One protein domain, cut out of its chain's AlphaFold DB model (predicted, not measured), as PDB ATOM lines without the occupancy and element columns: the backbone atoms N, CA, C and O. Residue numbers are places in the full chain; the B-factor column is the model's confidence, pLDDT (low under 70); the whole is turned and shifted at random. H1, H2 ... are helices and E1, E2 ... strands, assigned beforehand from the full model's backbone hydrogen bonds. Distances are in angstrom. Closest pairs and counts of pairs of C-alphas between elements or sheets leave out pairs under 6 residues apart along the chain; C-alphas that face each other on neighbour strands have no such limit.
ATOM      1  N   LEU A   3      -4.868  25.299 132.760       97.81
ATOM      2  CA  LEU A   3      -3.564  25.910 132.497       97.81
ATOM      3  C   LEU A   3      -3.688  27.129 131.588       97.81
ATOM      4  O   LEU A   3      -4.474  27.136 130.640       97.81
ATOM      5  N   VAL A   4      -2.856  28.133 131.846       98.25
ATOM      6  CA  VAL A   4      -2.683  29.316 130.999       98.25
ATOM      7  C   VAL A   4      -1.202  29.613 130.807       98.25
ATOM      8  O   VAL A   4      -0.362  29.217 131.617       98.25
ATOM      9  N   SER A   5      -0.896  30.356 129.747       98.38
ATOM     10  CA  SER A   5       0.410  30.980 129.563       98.38
ATOM     11  C   SER A   5       0.287  32.475 129.835       98.38
ATOM     12  O   SER A   5      -0.596  33.141 129.298       98.38
ATOM     13  N   LEU A   6       1.167  32.998 130.679       97.88
ATOM     14  CA  LEU A   6       1.311  34.421 130.966       97.88
ATOM     15  C   LEU A   6       2.386  35.036 130.067       97.88
ATOM     16  O   LEU A   6       3.219  34.320 129.501       97.88
ATOM     17  N   ALA A   7       2.423  36.368 130.010       95.56
ATOM     18  CA  ALA A   7       3.482  37.126 129.350       95.56
ATOM     19  C   ALA A   7       4.886  36.578 129.664       95.56
ATOM     20  O   ALA A   7       5.230  36.285 130.818       95.56
ATOM     21  N   GLY A   8       5.694  36.442 128.609       95.94
ATOM     22  CA  GLY A   8       7.002  35.785 128.662       95.94
ATOM     23  C   GLY A   8       6.949  34.256 128.553       95.94
ATOM     24  O   GLY A   8       7.939  33.614 128.888       95.94
ATOM     25  N   ASN A   9       5.827  33.683 128.093       97.06
ATOM     26  CA  ASN A   9       5.588  32.236 127.991       97.06
ATOM     27  C   ASN A   9       5.756  31.512 129.339       97.06
ATOM     28  O   ASN A   9       6.379  30.456 129.429       97.06
ATOM     29  N   ARG A  10       5.233  32.118 130.409       97.75
ATOM     30  CA  ARG A  10       5.325  31.567 131.766       97.75
ATOM     31  C   ARG A  10       4.065  30.780 132.087       97.75
ATOM     32  O   ARG A  10       2.966  31.321 132.017       97.75
ATOM     33  N   ALA A  11       4.216  29.516 132.449       97.88
ATOM     34  CA  ALA A  11       3.104  28.652 132.795       97.88
ATOM     35  C   ALA A  11       2.459  29.065 134.118       97.88
ATOM     36  O   ALA A  11       3.140  29.325 135.115       97.88
ATOM     37  N   ALA A  12       1.131  29.053 134.134       98.06
ATOM     38  CA  ALA A  12       0.352  29.229 135.343       98.06
ATOM     39  C   ALA A  12      -0.839  28.268 135.388       98.06
ATOM     40  O   ALA A  12      -1.384  27.871 134.357       98.06
ATOM     41  N   VAL A  13      -1.248  27.912 136.605       97.44
ATOM     42  CA  VAL A  13      -2.480  27.153 136.864       97.44
ATOM     43  C   VAL A  13      -3.587  28.110 137.290       97.44
ATOM     44  O   VAL A  13      -3.334  29.068 138.022       97.44
ATOM     45  N   VAL A  14      -4.814  27.865 136.835       96.50
ATOM     46  CA  VAL A  14      -5.985  28.662 137.226       96.50
ATOM     47  C   VAL A  14      -6.553  28.125 138.540       96.50
ATOM     48  O   VAL A  14      -6.786  26.926 138.689       96.50
ATOM     49  N   LEU A  15      -6.782  29.032 139.484       93.88
ATOM     50  CA  LEU A  15      -7.329  28.804 140.816       93.88
ATOM     51  C   LEU A  15      -8.512  29.756 141.016       93.88
ATOM     52  O   LEU A  15      -8.320  30.889 141.457       93.88
ATOM     53  N   GLU A  16      -9.725  29.306 140.694       88.25
ATOM     54  CA  GLU A  16     -10.927  30.158 140.716       88.25
ATOM     55  C   GLU A  16     -10.727  31.419 139.845       88.25
ATOM     56  O   GLU A  16     -10.517  31.300 138.640       88.25
ATOM     57  N   GLU A  17     -10.749  32.618 140.438       91.12
ATOM     58  CA  GLU A  17     -10.533  33.904 139.754       91.12
ATOM     59  C   GLU A  17      -9.063  34.359 139.745       91.12
ATOM     60  O   GLU A  17      -8.754  35.511 139.420       91.12
ATOM     61  N   GLN A  18      -8.130  33.481 140.119       96.31
ATOM     62  CA  GLN A  18      -6.700  33.774 140.184       96.31
ATOM     63  C   GLN A  18      -5.874  32.816 139.325       96.31
ATOM     64  O   GLN A  18      -6.308  31.725 138.969       96.31
ATOM     65  N   VAL A  19      -4.651  33.223 139.005       97.38
ATOM     66  CA  VAL A  19      -3.638  32.407 138.333       97.38
ATOM     67  C   VAL A  19      -2.395  32.332 139.205       97.38
ATOM     68  O   VAL A  19      -1.929  33.348 139.722       97.38
ATOM     69  N   LEU A  20      -1.866  31.126 139.376       97.69
ATOM     70  CA  LEU A  20      -0.622  30.866 140.090       97.69
ATOM     71  C   LEU A  20       0.498  30.634 139.078       97.69
ATOM     72  O   LEU A  20       0.530  29.591 138.426       97.69
ATOM     73  N   CYS A  21       1.415  31.592 138.954       97.69
ATOM     74  CA  CYS A  21       2.602  31.471 138.112       97.69
ATOM     75  C   CYS A  21       3.581  30.457 138.719       97.69
ATOM     76  O   CYS A  21       4.061  30.637 139.839       97.69
ATOM     77  N   ILE A  22       3.895  29.396 137.972       96.62
ATOM     78  CA  ILE A  22       4.714  28.275 138.459       96.62
ATOM     79  C   ILE A  22       6.136  28.732 138.792       96.62
ATOM     80  O   ILE A  22       6.653  28.414 139.864       96.62
ATOM     81  N   ALA A  23       6.753  29.504 137.896       95.44
ATOM     82  CA  ALA A  23       8.113  30.000 138.080       95.44
ATOM     83  C   ALA A  23       8.216  30.919 139.309       95.44
ATOM     84  O   ALA A  23       9.113  30.754 140.138       95.44
ATOM     85  N   ASP A  24       7.255  31.834 139.466       95.50
ATOM     86  CA  ASP A  24       7.262  32.815 140.553       95.50
ATOM     87  C   ASP A  24       6.933  32.155 141.904       95.50
ATOM     88  O   ASP A  24       7.464  32.562 142.932       95.50
ATOM     89  N   ALA A  25       6.126  31.091 141.925       95.81
ATOM     90  CA  ALA A  25       5.764  30.364 143.144       95.81
ATOM     91  C   ALA A  25       6.842  29.382 143.645       95.81
ATOM     92  O   ALA A  25       6.806  28.972 144.808       95.81
ATOM     93  N   ARG A  26       7.813  29.001 142.803       93.50
ATOM     94  CA  ARG A  26       8.764  27.905 143.078       93.50
ATOM     95  C   ARG A  26       9.575  28.072 144.365       93.50
ATOM     96  O   ARG A  26       9.915  27.086 145.008       93.50
ATOM     97  N   HIS A  27       9.881  29.305 144.757       91.50
ATOM     98  CA  HIS A  27      10.650  29.580 145.973       91.50
ATOM     99  C   HIS A  27       9.841  29.411 147.272       91.50
ATOM    100  O   HIS A  27      10.437  29.313 148.342       91.50
ATOM    101  N   LEU A  28       8.507  29.378 147.184       92.56
ATOM    102  CA  LEU A  28       7.601  29.185 148.323       92.56
ATOM    103  C   LEU A  28       6.978  27.788 148.352       92.56
ATOM    104  O   LEU A  28       6.507  27.358 149.401       92.56
ATOM    105  N   VAL A  29       6.977  27.079 147.222       92.19
ATOM    106  CA  VAL A  29       6.352  25.762 147.082       92.19
ATOM    107  C   VAL A  29       7.387  24.759 146.581       92.19
ATOM    108  O   VAL A  29       7.634  24.646 145.382       92.19
ATOM    109  N   GLU A  30       7.976  23.996 147.503       88.38
ATOM    110  CA  GLU A  30       9.041  23.021 147.210       88.38
ATOM    111  C   GLU A  30       8.635  22.002 146.131       88.38
ATOM    112  O   GLU A  30       9.433  21.659 145.258       88.38
ATOM    113  N   ALA A  31       7.363  21.587 146.122       88.31
ATOM    114  CA  ALA A  31       6.813  20.661 145.131       88.31
ATOM    115  C   ALA A  31       6.890  21.177 143.675       88.31
ATOM    116  O   ALA A  31       6.834  20.380 142.742       88.31
ATOM    117  N   LEU A  32       7.072  22.488 143.459       89.88
ATOM    118  CA  LEU A  32       7.276  23.084 142.131       89.88
ATOM    119  C   LEU A  32       8.737  23.046 141.654       89.88
ATOM    120  O   LEU A  32       9.021  23.478 140.534       89.88
ATOM    121  N   GLY A  33       9.676  22.545 142.463       85.81
ATOM    122  CA  GLY A  33      11.110  22.549 142.151       85.81
ATOM    123  C   GLY A  33      11.477  21.870 140.823       85.81
ATOM    124  O   GLY A  33      12.430  22.288 140.173       85.81
ATOM    125  N   GLY A  34      10.702  20.865 140.397       85.94
ATOM    126  CA  GLY A  34      10.872  20.158 139.119       85.94
ATOM    127  C   GLY A  34       9.836  20.499 138.042       85.94
ATOM    128  O   GLY A  34       9.884  19.921 136.958       85.94
ATOM    129  N   ALA A  35       8.885  21.396 138.323       92.88
ATOM    130  CA  ALA A  35       7.843  21.754 137.364       92.88
ATOM    131  C   ALA A  35       8.434  22.614 136.229       92.88
ATOM    132  O   ALA A  35       9.194  23.531 136.528       92.88
ATOM    133  N   PRO A  36       8.110  22.376 134.948       95.94
ATOM    134  CA  PRO A  36       8.556  23.224 133.843       95.94
ATOM    135  C   PRO A  36       7.997  24.653 133.913       95.94
ATOM    136  O   PRO A  36       6.889  24.870 134.398       95.94
ATOM    137  N   ASP A  37       8.746  25.620 133.375       95.75
ATOM    138  CA  ASP A  37       8.351  27.039 133.358       95.75
ATOM    139  C   ASP A  37       7.356  27.389 132.241       95.75
ATOM    140  O   ASP A  37       6.772  28.468 132.277       95.75
ATOM    141  N   THR A  38       7.153  26.509 131.254       97.88
ATOM    142  CA  THR A  38       6.268  26.737 130.096       97.88
ATOM    143  C   THR A  38       5.170  25.679 130.025       97.88
ATOM    144  O   THR A  38       5.362  24.539 130.462       97.88
ATOM    145  N   VAL A  39       4.013  26.030 129.450       98.00
ATOM    146  CA  VAL A  39       2.906  25.072 129.291       98.00
ATOM    147  C   VAL A  39       3.327  23.926 128.377       98.00
ATOM    148  O   VAL A  39       3.066  22.772 128.704       98.00
ATOM    149  N   LEU A  40       4.072  24.203 127.301       97.88
ATOM    150  CA  LEU A  40       4.648  23.156 126.454       97.88
ATOM    151  C   LEU A  40       5.553  22.201 127.246       97.88
ATOM    152  O   LEU A  40       5.489  20.988 127.049       97.88
ATOM    153  N   GLY A  41       6.362  22.725 128.171       97.31
ATOM    154  CA  GLY A  41       7.183  21.907 129.058       97.31
ATOM    155  C   GLY A  41       6.334  20.988 129.937       97.31
ATOM    156  O   GLY A  41       6.651  19.807 130.066       97.31
ATOM    157  N   ILE A  42       5.225  21.489 130.491       96.75
ATOM    158  CA  ILE A  42       4.275  20.686 131.281       96.75
ATOM    159  C   ILE A  42       3.631  19.597 130.415       96.75
ATOM    160  O   ILE A  42       3.594  18.435 130.819       96.75
ATOM    161  N   VAL A  43       3.189  19.948 129.204       96.88
ATOM    162  CA  VAL A  43       2.618  19.007 128.225       96.88
ATOM    163  C   VAL A  43       3.614  17.882 127.906       96.88
ATOM    164  O   VAL A  43       3.234  16.714 127.846       96.88
ATOM    165  N   GLN A  44       4.899  18.211 127.753       95.38
ATOM    166  CA  GLN A  44       5.974  17.253 127.472       95.38
ATOM    167  C   GLN A  44       6.372  16.398 128.682       95.38
ATOM    168  O   GLN A  44       6.775  15.250 128.500       95.38
ATOM    169  N   ALA A  45       6.267  16.936 129.898       89.94
ATOM    170  CA  ALA A  45       6.612  16.231 131.129       89.94
ATOM    171  C   ALA A  45       5.520  15.252 131.608       89.94
ATOM    172  O   ALA A  45       5.803  14.366 132.412       89.94
ATOM    173  N   GLN A  46       4.299  15.360 131.068       80.62
ATOM    174  CA  GLN A  46       3.198  14.405 131.249       80.62
ATOM    175  C   GLN A  46       2.777  14.197 132.724       80.62
ATOM    176  O   GLN A  46       2.675  15.151 133.496       80.62
ATOM    177  N   ALA A  47       2.427  12.957 133.090       79.50
ATOM    178  CA  ALA A  47       1.575  12.634 134.233       79.50
ATOM    179  C   ALA A  47       2.168  13.006 135.601       79.50
ATOM    180  O   ALA A  47       1.426  13.470 136.463       79.50
ATOM    181  N   ASP A  48       3.480  12.851 135.799       82.94
ATOM    182  CA  ASP A  48       4.104  13.089 137.108       82.94
ATOM    183  C   ASP A  48       4.078  14.576 137.486       82.94
ATOM    184  O   ASP A  48       3.732  14.937 138.612       82.94
ATOM    185  N   VAL A  49       4.365  15.457 136.522       87.94
ATOM    186  CA  VAL A  49       4.270  16.911 136.726       87.94
ATOM    187  C   VAL A  49       2.817  17.328 136.935       87.94
ATOM    188  O   VAL A  49       2.536  18.116 137.832       87.94
ATOM    189  N   VAL A  50       1.883  16.768 136.162       88.06
ATOM    190  CA  VAL A  50       0.443  17.036 136.307       88.06
ATOM    191  C   VAL A  50      -0.057  16.656 137.705       88.06
ATOM    192  O   VAL A  50      -0.746  17.446 138.350       88.06
ATOM    193  N   ALA A  51       0.332  15.484 138.209       88.31
ATOM    194  CA  ALA A  51      -0.024  15.033 139.549       88.31
ATOM    195  C   ALA A  51       0.565  15.947 140.636       88.31
ATOM    196  O   ALA A  51      -0.151  16.334 141.562       88.31
ATOM    197  N   GLY A  52       1.834  16.347 140.501       91.25
ATOM    198  CA  GLY A  52       2.474  17.299 141.414       91.25
ATOM    199  C   GLY A  52       1.778  18.663 141.429       91.25
ATOM    200  O   GLY A  52       1.517  19.211 142.500       91.25
ATOM    201  N   LEU A  53       1.396  19.182 140.259       93.38
ATOM    202  CA  LEU A  53       0.653  20.438 140.147       93.38
ATOM    203  C   LEU A  53      -0.730  20.352 140.806       93.38
ATOM    204  O   LEU A  53      -1.123  21.296 141.483       93.38
ATOM    205  N   ASN A  54      -1.437  19.225 140.694       93.00
ATOM    206  CA  ASN A  54      -2.713  19.027 141.391       93.00
ATOM    207  C   ASN A  54      -2.562  19.063 142.924       93.00
ATOM    208  O   ASN A  54      -3.421  19.615 143.610       93.00
ATOM    209  N   VAL A  55      -1.461  18.531 143.469       93.38
ATOM    210  CA  VAL A  55      -1.159  18.632 144.910       93.38
ATOM    211  C   VAL A  55      -0.913  20.087 145.312       93.38
ATOM    212  O   VAL A  55      -1.466  20.545 146.308       93.38
ATOM    213  N   VAL A  56      -0.137  20.830 144.514       94.25
ATOM    214  CA  VAL A  56       0.114  22.261 144.752       94.25
ATOM    215  C   VAL A  56      -1.181  23.071 144.694       94.25
ATOM    216  O   VAL A  56      -1.416  23.905 145.562       94.25
ATOM    217  N   ILE A  57      -2.041  22.808 143.708       94.81
ATOM    218  CA  ILE A  57      -3.357  23.445 143.580       94.81
ATOM    219  C   ILE A  57      -4.177  23.233 144.859       94.81
ATOM    220  O   ILE A  57      -4.678  24.205 145.424       94.81
ATOM    221  N   ALA A  58      -4.265  21.994 145.349       94.38
ATOM    222  CA  ALA A  58      -5.034  21.668 146.549       94.38
ATOM    223  C   ALA A  58      -4.474  22.336 147.821       94.38
ATOM    224  O   ALA A  58      -5.242  22.837 148.649       94.38
ATOM    225  N   ASP A  59      -3.150  22.387 147.979       95.06
ATOM    226  CA  ASP A  59      -2.503  23.066 149.110       95.06
ATOM    227  C   ASP A  59      -2.768  24.579 149.067       95.06
ATOM    228  O   ASP A  59      -3.303  25.155 150.013       95.06
ATOM    229  N   VAL A  60      -2.541  25.223 147.917       95.69
ATOM    230  CA  VAL A  60      -2.806  26.662 147.743       95.69
ATOM    231  C   VAL A  60      -4.293  26.997 147.908       95.69
ATOM    232  O   VAL A  60      -4.625  28.090 148.355       95.69
ATOM    233  N   GLN A  61      -5.222  26.104 147.574       94.19
ATOM    234  CA  GLN A  61      -6.651  26.335 147.825       94.19
ATOM    235  C   GLN A  61      -7.021  26.218 149.308       94.19
ATOM    236  O   GLN A  61      -7.869  26.968 149.785       94.19
ATOM    237  N   SER A  62      -6.381  25.310 150.045       95.50
ATOM    238  CA  SER A  62      -6.721  25.019 151.444       95.50
ATOM    239  C   SER A  62      -5.910  25.809 152.478       95.50
ATOM    240  O   SER A  62      -6.273  25.800 153.655       95.50
ATOM    241  N   ASN A  63      -4.858  26.522 152.061       96.25
ATOM    242  CA  ASN A  63      -3.921  27.219 152.943       96.25
ATOM    243  C   ASN A  63      -3.925  28.755 152.736       96.25
ATOM    244  O   ASN A  63      -3.216  29.271 151.864       96.25
ATOM    245  N   PRO A  64      -4.684  29.523 153.547       96.00
ATOM    246  CA  PRO A  64      -4.764  30.982 153.429       96.00
ATOM    247  C   PRO A  64      -3.428  31.715 153.617       96.00
ATOM    248  O   PRO A  64      -3.188  32.718 152.942       96.00
ATOM    249  N   ASP A  65      -2.548  31.216 154.489       97.31
ATOM    250  CA  ASP A  65      -1.245  31.840 154.758       97.31
ATOM    251  C   ASP A  65      -0.303  31.690 153.556       97.31
ATOM    252  O   ASP A  65       0.399  32.635 153.173       97.31
ATOM    253  N   LEU A  66      -0.337  30.523 152.900       96.62
ATOM    254  CA  LEU A  66       0.393  30.291 151.656       96.62
ATOM    255  C   LEU A  66      -0.147  31.183 150.532       96.62
ATOM    256  O   LEU A  66       0.643  31.815 149.832       96.62
ATOM    257  N   ARG A  67      -1.475  31.309 150.391       97.00
ATOM    258  CA  ARG A  67      -2.087  32.228 149.410       97.00
ATOM    259  C   ARG A  67      -1.637  33.667 149.621       97.00
ATOM    260  O   ARG A  67      -1.253  34.326 148.659       97.00
ATOM    261  N   ALA A  68      -1.666  34.150 150.865       96.81
ATOM    262  CA  ALA A  68      -1.221  35.499 151.200       96.81
ATOM    263  C   ALA A  68       0.265  35.698 150.862       96.81
ATOM    264  O   ALA A  68       0.636  36.715 150.273       96.81
ATOM    265  N   SER A  69       1.103  34.702 151.161       97.56
ATOM    266  CA  SER A  69       2.532  34.720 150.834       97.56
ATOM    267  C   SER A  69       2.770  34.765 149.321       97.56
ATOM    268  O   SER A  69       3.494  35.639 148.847       97.56
ATOM    269  N   LEU A  70       2.097  33.905 148.549       97.62
ATOM    270  CA  LEU A  70       2.170  33.872 147.083       97.62
ATOM    271  C   LEU A  70       1.689  35.180 146.444       97.62
ATOM    272  O   LEU A  70       2.317  35.678 145.511       97.62
ATOM    273  N   ALA A  71       0.609  35.766 146.960       96.44
ATOM    274  CA  ALA A  71       0.117  37.059 146.494       96.44
ATOM    275  C   ALA A  71       1.125  38.187 146.787       96.44
ATOM    276  O   ALA A  71       1.361  39.035 145.930       96.44
ATOM    277  N   SER A  72       1.769  38.175 147.962       96.31
ATOM    278  CA  SER A  72       2.733  39.212 148.367       96.31
ATOM    279  C   SER A  72       3.981  39.286 147.480       96.31
ATOM    280  O   SER A  72       4.580  40.351 147.350       96.31
ATOM    281  N   VAL A  73       4.343  38.170 146.838       95.44
ATOM    282  CA  VAL A  73       5.476  38.072 145.904       95.44
ATOM    283  C   VAL A  73       5.046  38.136 144.434       95.44
ATOM    284  O   VAL A  73       5.876  37.969 143.547       95.44
ATOM    285  N   GLY A  74       3.757  38.370 144.160       94.88
ATOM    286  CA  GLY A  74       3.220  38.462 142.800       94.88
ATOM    287  C   GLY A  74       3.092  37.124 142.064       94.88
ATOM    288  O   GLY A  74       2.857  37.122 140.861       94.88
ATOM    289  N   ALA A  75       3.218  35.992 142.763       96.38
ATOM    290  CA  ALA A  75       3.065  34.665 142.167       96.38
ATOM    291  C   ALA A  75       1.594  34.259 141.982       96.38
ATOM    292  O   ALA A  75       1.300  33.421 141.134       96.38
ATOM    293  N   LEU A  76       0.676  34.844 142.761       97.38
ATOM    294  CA  LEU A  76      -0.768  34.622 142.668       97.38
ATOM    295  C   LEU A  76      -1.466  35.926 142.263       97.38
ATOM    296  O   LEU A  76      -1.507  36.880 143.041       97.38
ATOM    297  N   LEU A  77      -2.009  35.966 141.048       96.25
ATOM    298  CA  LEU A  77      -2.564  37.172 140.428       96.25
ATOM    299  C   LEU A  77      -4.052  36.985 140.113       96.25
ATOM    300  O   LEU A  77      -4.432  35.900 139.682       96.25
ATOM    301  N   PRO A  78      -4.912  38.008 140.255       96.19
ATOM    302  CA  PRO A  78      -6.250  37.976 139.664       96.19
ATOM    303  C   PRO A  78      -6.182  37.750 138.145       96.19
ATOM    304  O   PRO A  78      -5.413  38.439 137.470       96.19
ATOM    305  N   VAL A  79      -7.019  36.858 137.597       93.44
ATOM    306  CA  VAL A  79      -7.090  36.563 136.146       93.44
ATOM    307  C   VAL A  79      -7.267  37.850 135.337       93.44
ATOM    308  O   VAL A  79      -6.572  38.056 134.350       93.44
ATOM    309  N   ALA A  80      -8.127  38.763 135.798       91.00
ATOM    310  CA  ALA A  80      -8.405  40.037 135.127       91.00
ATOM    311  C   ALA A  80      -7.196  40.991 135.039       91.00
ATOM    312  O   ALA A  80      -7.203  41.920 134.238       91.00
ATOM    313  N   SER A  81      -6.179  40.789 135.879       91.19
ATOM    314  CA  SER A  81      -4.934  41.570 135.868       91.19
ATOM    315  C   SER A  81      -3.771  40.842 135.193       91.19
ATOM    316  O   SER A  81      -2.693  41.414 135.044       91.19
ATOM    317  N   ALA A  82      -3.971  39.577 134.819       93.00
ATOM    318  CA  ALA A  82      -2.951  38.757 134.198       93.00
ATOM    319  C   ALA A  82      -2.880  39.046 132.694       93.00
ATOM    320  O   ALA A  82      -3.886  39.017 131.988       93.00
ATOM    321  N   GLU A  83      -1.674  39.287 132.190       94.50
ATOM    322  CA  GLU A  83      -1.433  39.392 130.753       94.50
ATOM    323  C   GLU A  83      -1.346  37.981 130.157       94.50
ATOM    324  O   GLU A  83      -0.317  37.305 130.268       94.50
ATOM    325  N   LEU A  84      -2.458  37.517 129.585       96.44
ATOM    326  CA  LEU A  84      -2.576  36.183 129.002       96.44
ATOM    327  C   LEU A  84      -1.978  36.131 127.590       96.44
ATOM    328  O   LEU A  84      -2.173  37.019 126.765       96.44
ATOM    329  N   MET A  85      -1.286  35.035 127.305       97.81
ATOM    330  CA  MET A  85      -0.895  34.598 125.964       97.81
ATOM    331  C   MET A  85      -1.888  33.524 125.475       97.81
ATOM    332  O   MET A  85      -2.696  33.044 126.277       97.81
ATOM    333  N   PRO A  86      -1.845  33.081 124.197       97.88
ATOM    334  CA  PRO A  86      -2.460  31.800 123.852       97.88
ATOM    335  C   PRO A  86      -1.987  30.740 124.860       97.88
ATOM    336  O   PRO A  86      -0.787  30.717 125.151       97.88
TER     337      PRO A  86
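AT A GLANCE: This is residues 3 to 86 of the 312 residues of the protein "Fumarylacetoacetate hydrolase family protein" of Sphingomonas sp. AP4-R1 (UniProt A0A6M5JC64). A small twisted sheet, E1 to E4, sits in the opening of a U of three helices: long H3 is the base, H2 one arm beside E1 and E2, H4 the other beside E4. Short H1 follows E3, and residues 79 to 86 run back from E4 on the side away from H3. The 84 printed residues hold four named helices and four named strands, in chain order E1 E2 E3 H1 H2 H3 H4 E4; the sheet E1 - E2 - E3 - E4 is antiparallel, the class mixed. The whole is compact, radius of gyration of the C-alphas 11.6 A, and spans 31 by 25 by 21 A.

IN THESE COORDINATES: Find C-alpha 3 at (-3.564, 25.910, 132.497), where E1, residues 3 to 6, begins. E2 is residues 10 to 15, 15.8 A; E3 18 to 21; H1 22 to 25; H2 39 to 45. From C-alpha 47 at (1.575, 12.634, 134.233), H3 runs 22.8 A to residue 62. H4, residues 64 to 72, covers 12.2 A; E4, 76 to 78, ends at (-6.250, 37.976, 139.664).

HOW THE PARTS SIT: E1, E2 and E3 form a meander, each strand the antiparallel neighbour of the one before. Look for N 4 and O 12 at 2.9 A, N 15 and O 18 at 2.8 A, and, for E3 and E4, N 19 and O 77 at 2.8 A. H2 stands up from the sheet over E2, height 10.6 A; their closest C-alphas, Ala 11 and Val 39, are 5.0 A apart. H1 and H3 only graze the sheet. H3 and H4 only just touch, only at the corner, with 3 pairs of C-alphas within 8 A; the closest, Val 60 and Arg 67, are 5.9 A apart. H4 is on the sheet, its closest C-alphas to E4 being Leu 70 and Leu 76, 5.4 A. H2 and H4 are apart. Every O i to N i+4 pair is within hydrogen-bond range in H2, H3 and H4; H1 is too short for one.

THE WHOLE: The farthest C-alphas, Gln 44 and Asp 65, are 31.8 A apart. The link H1 to H2 is long; the printed part has no cut, and no printed residue is under 70 in pLDDT.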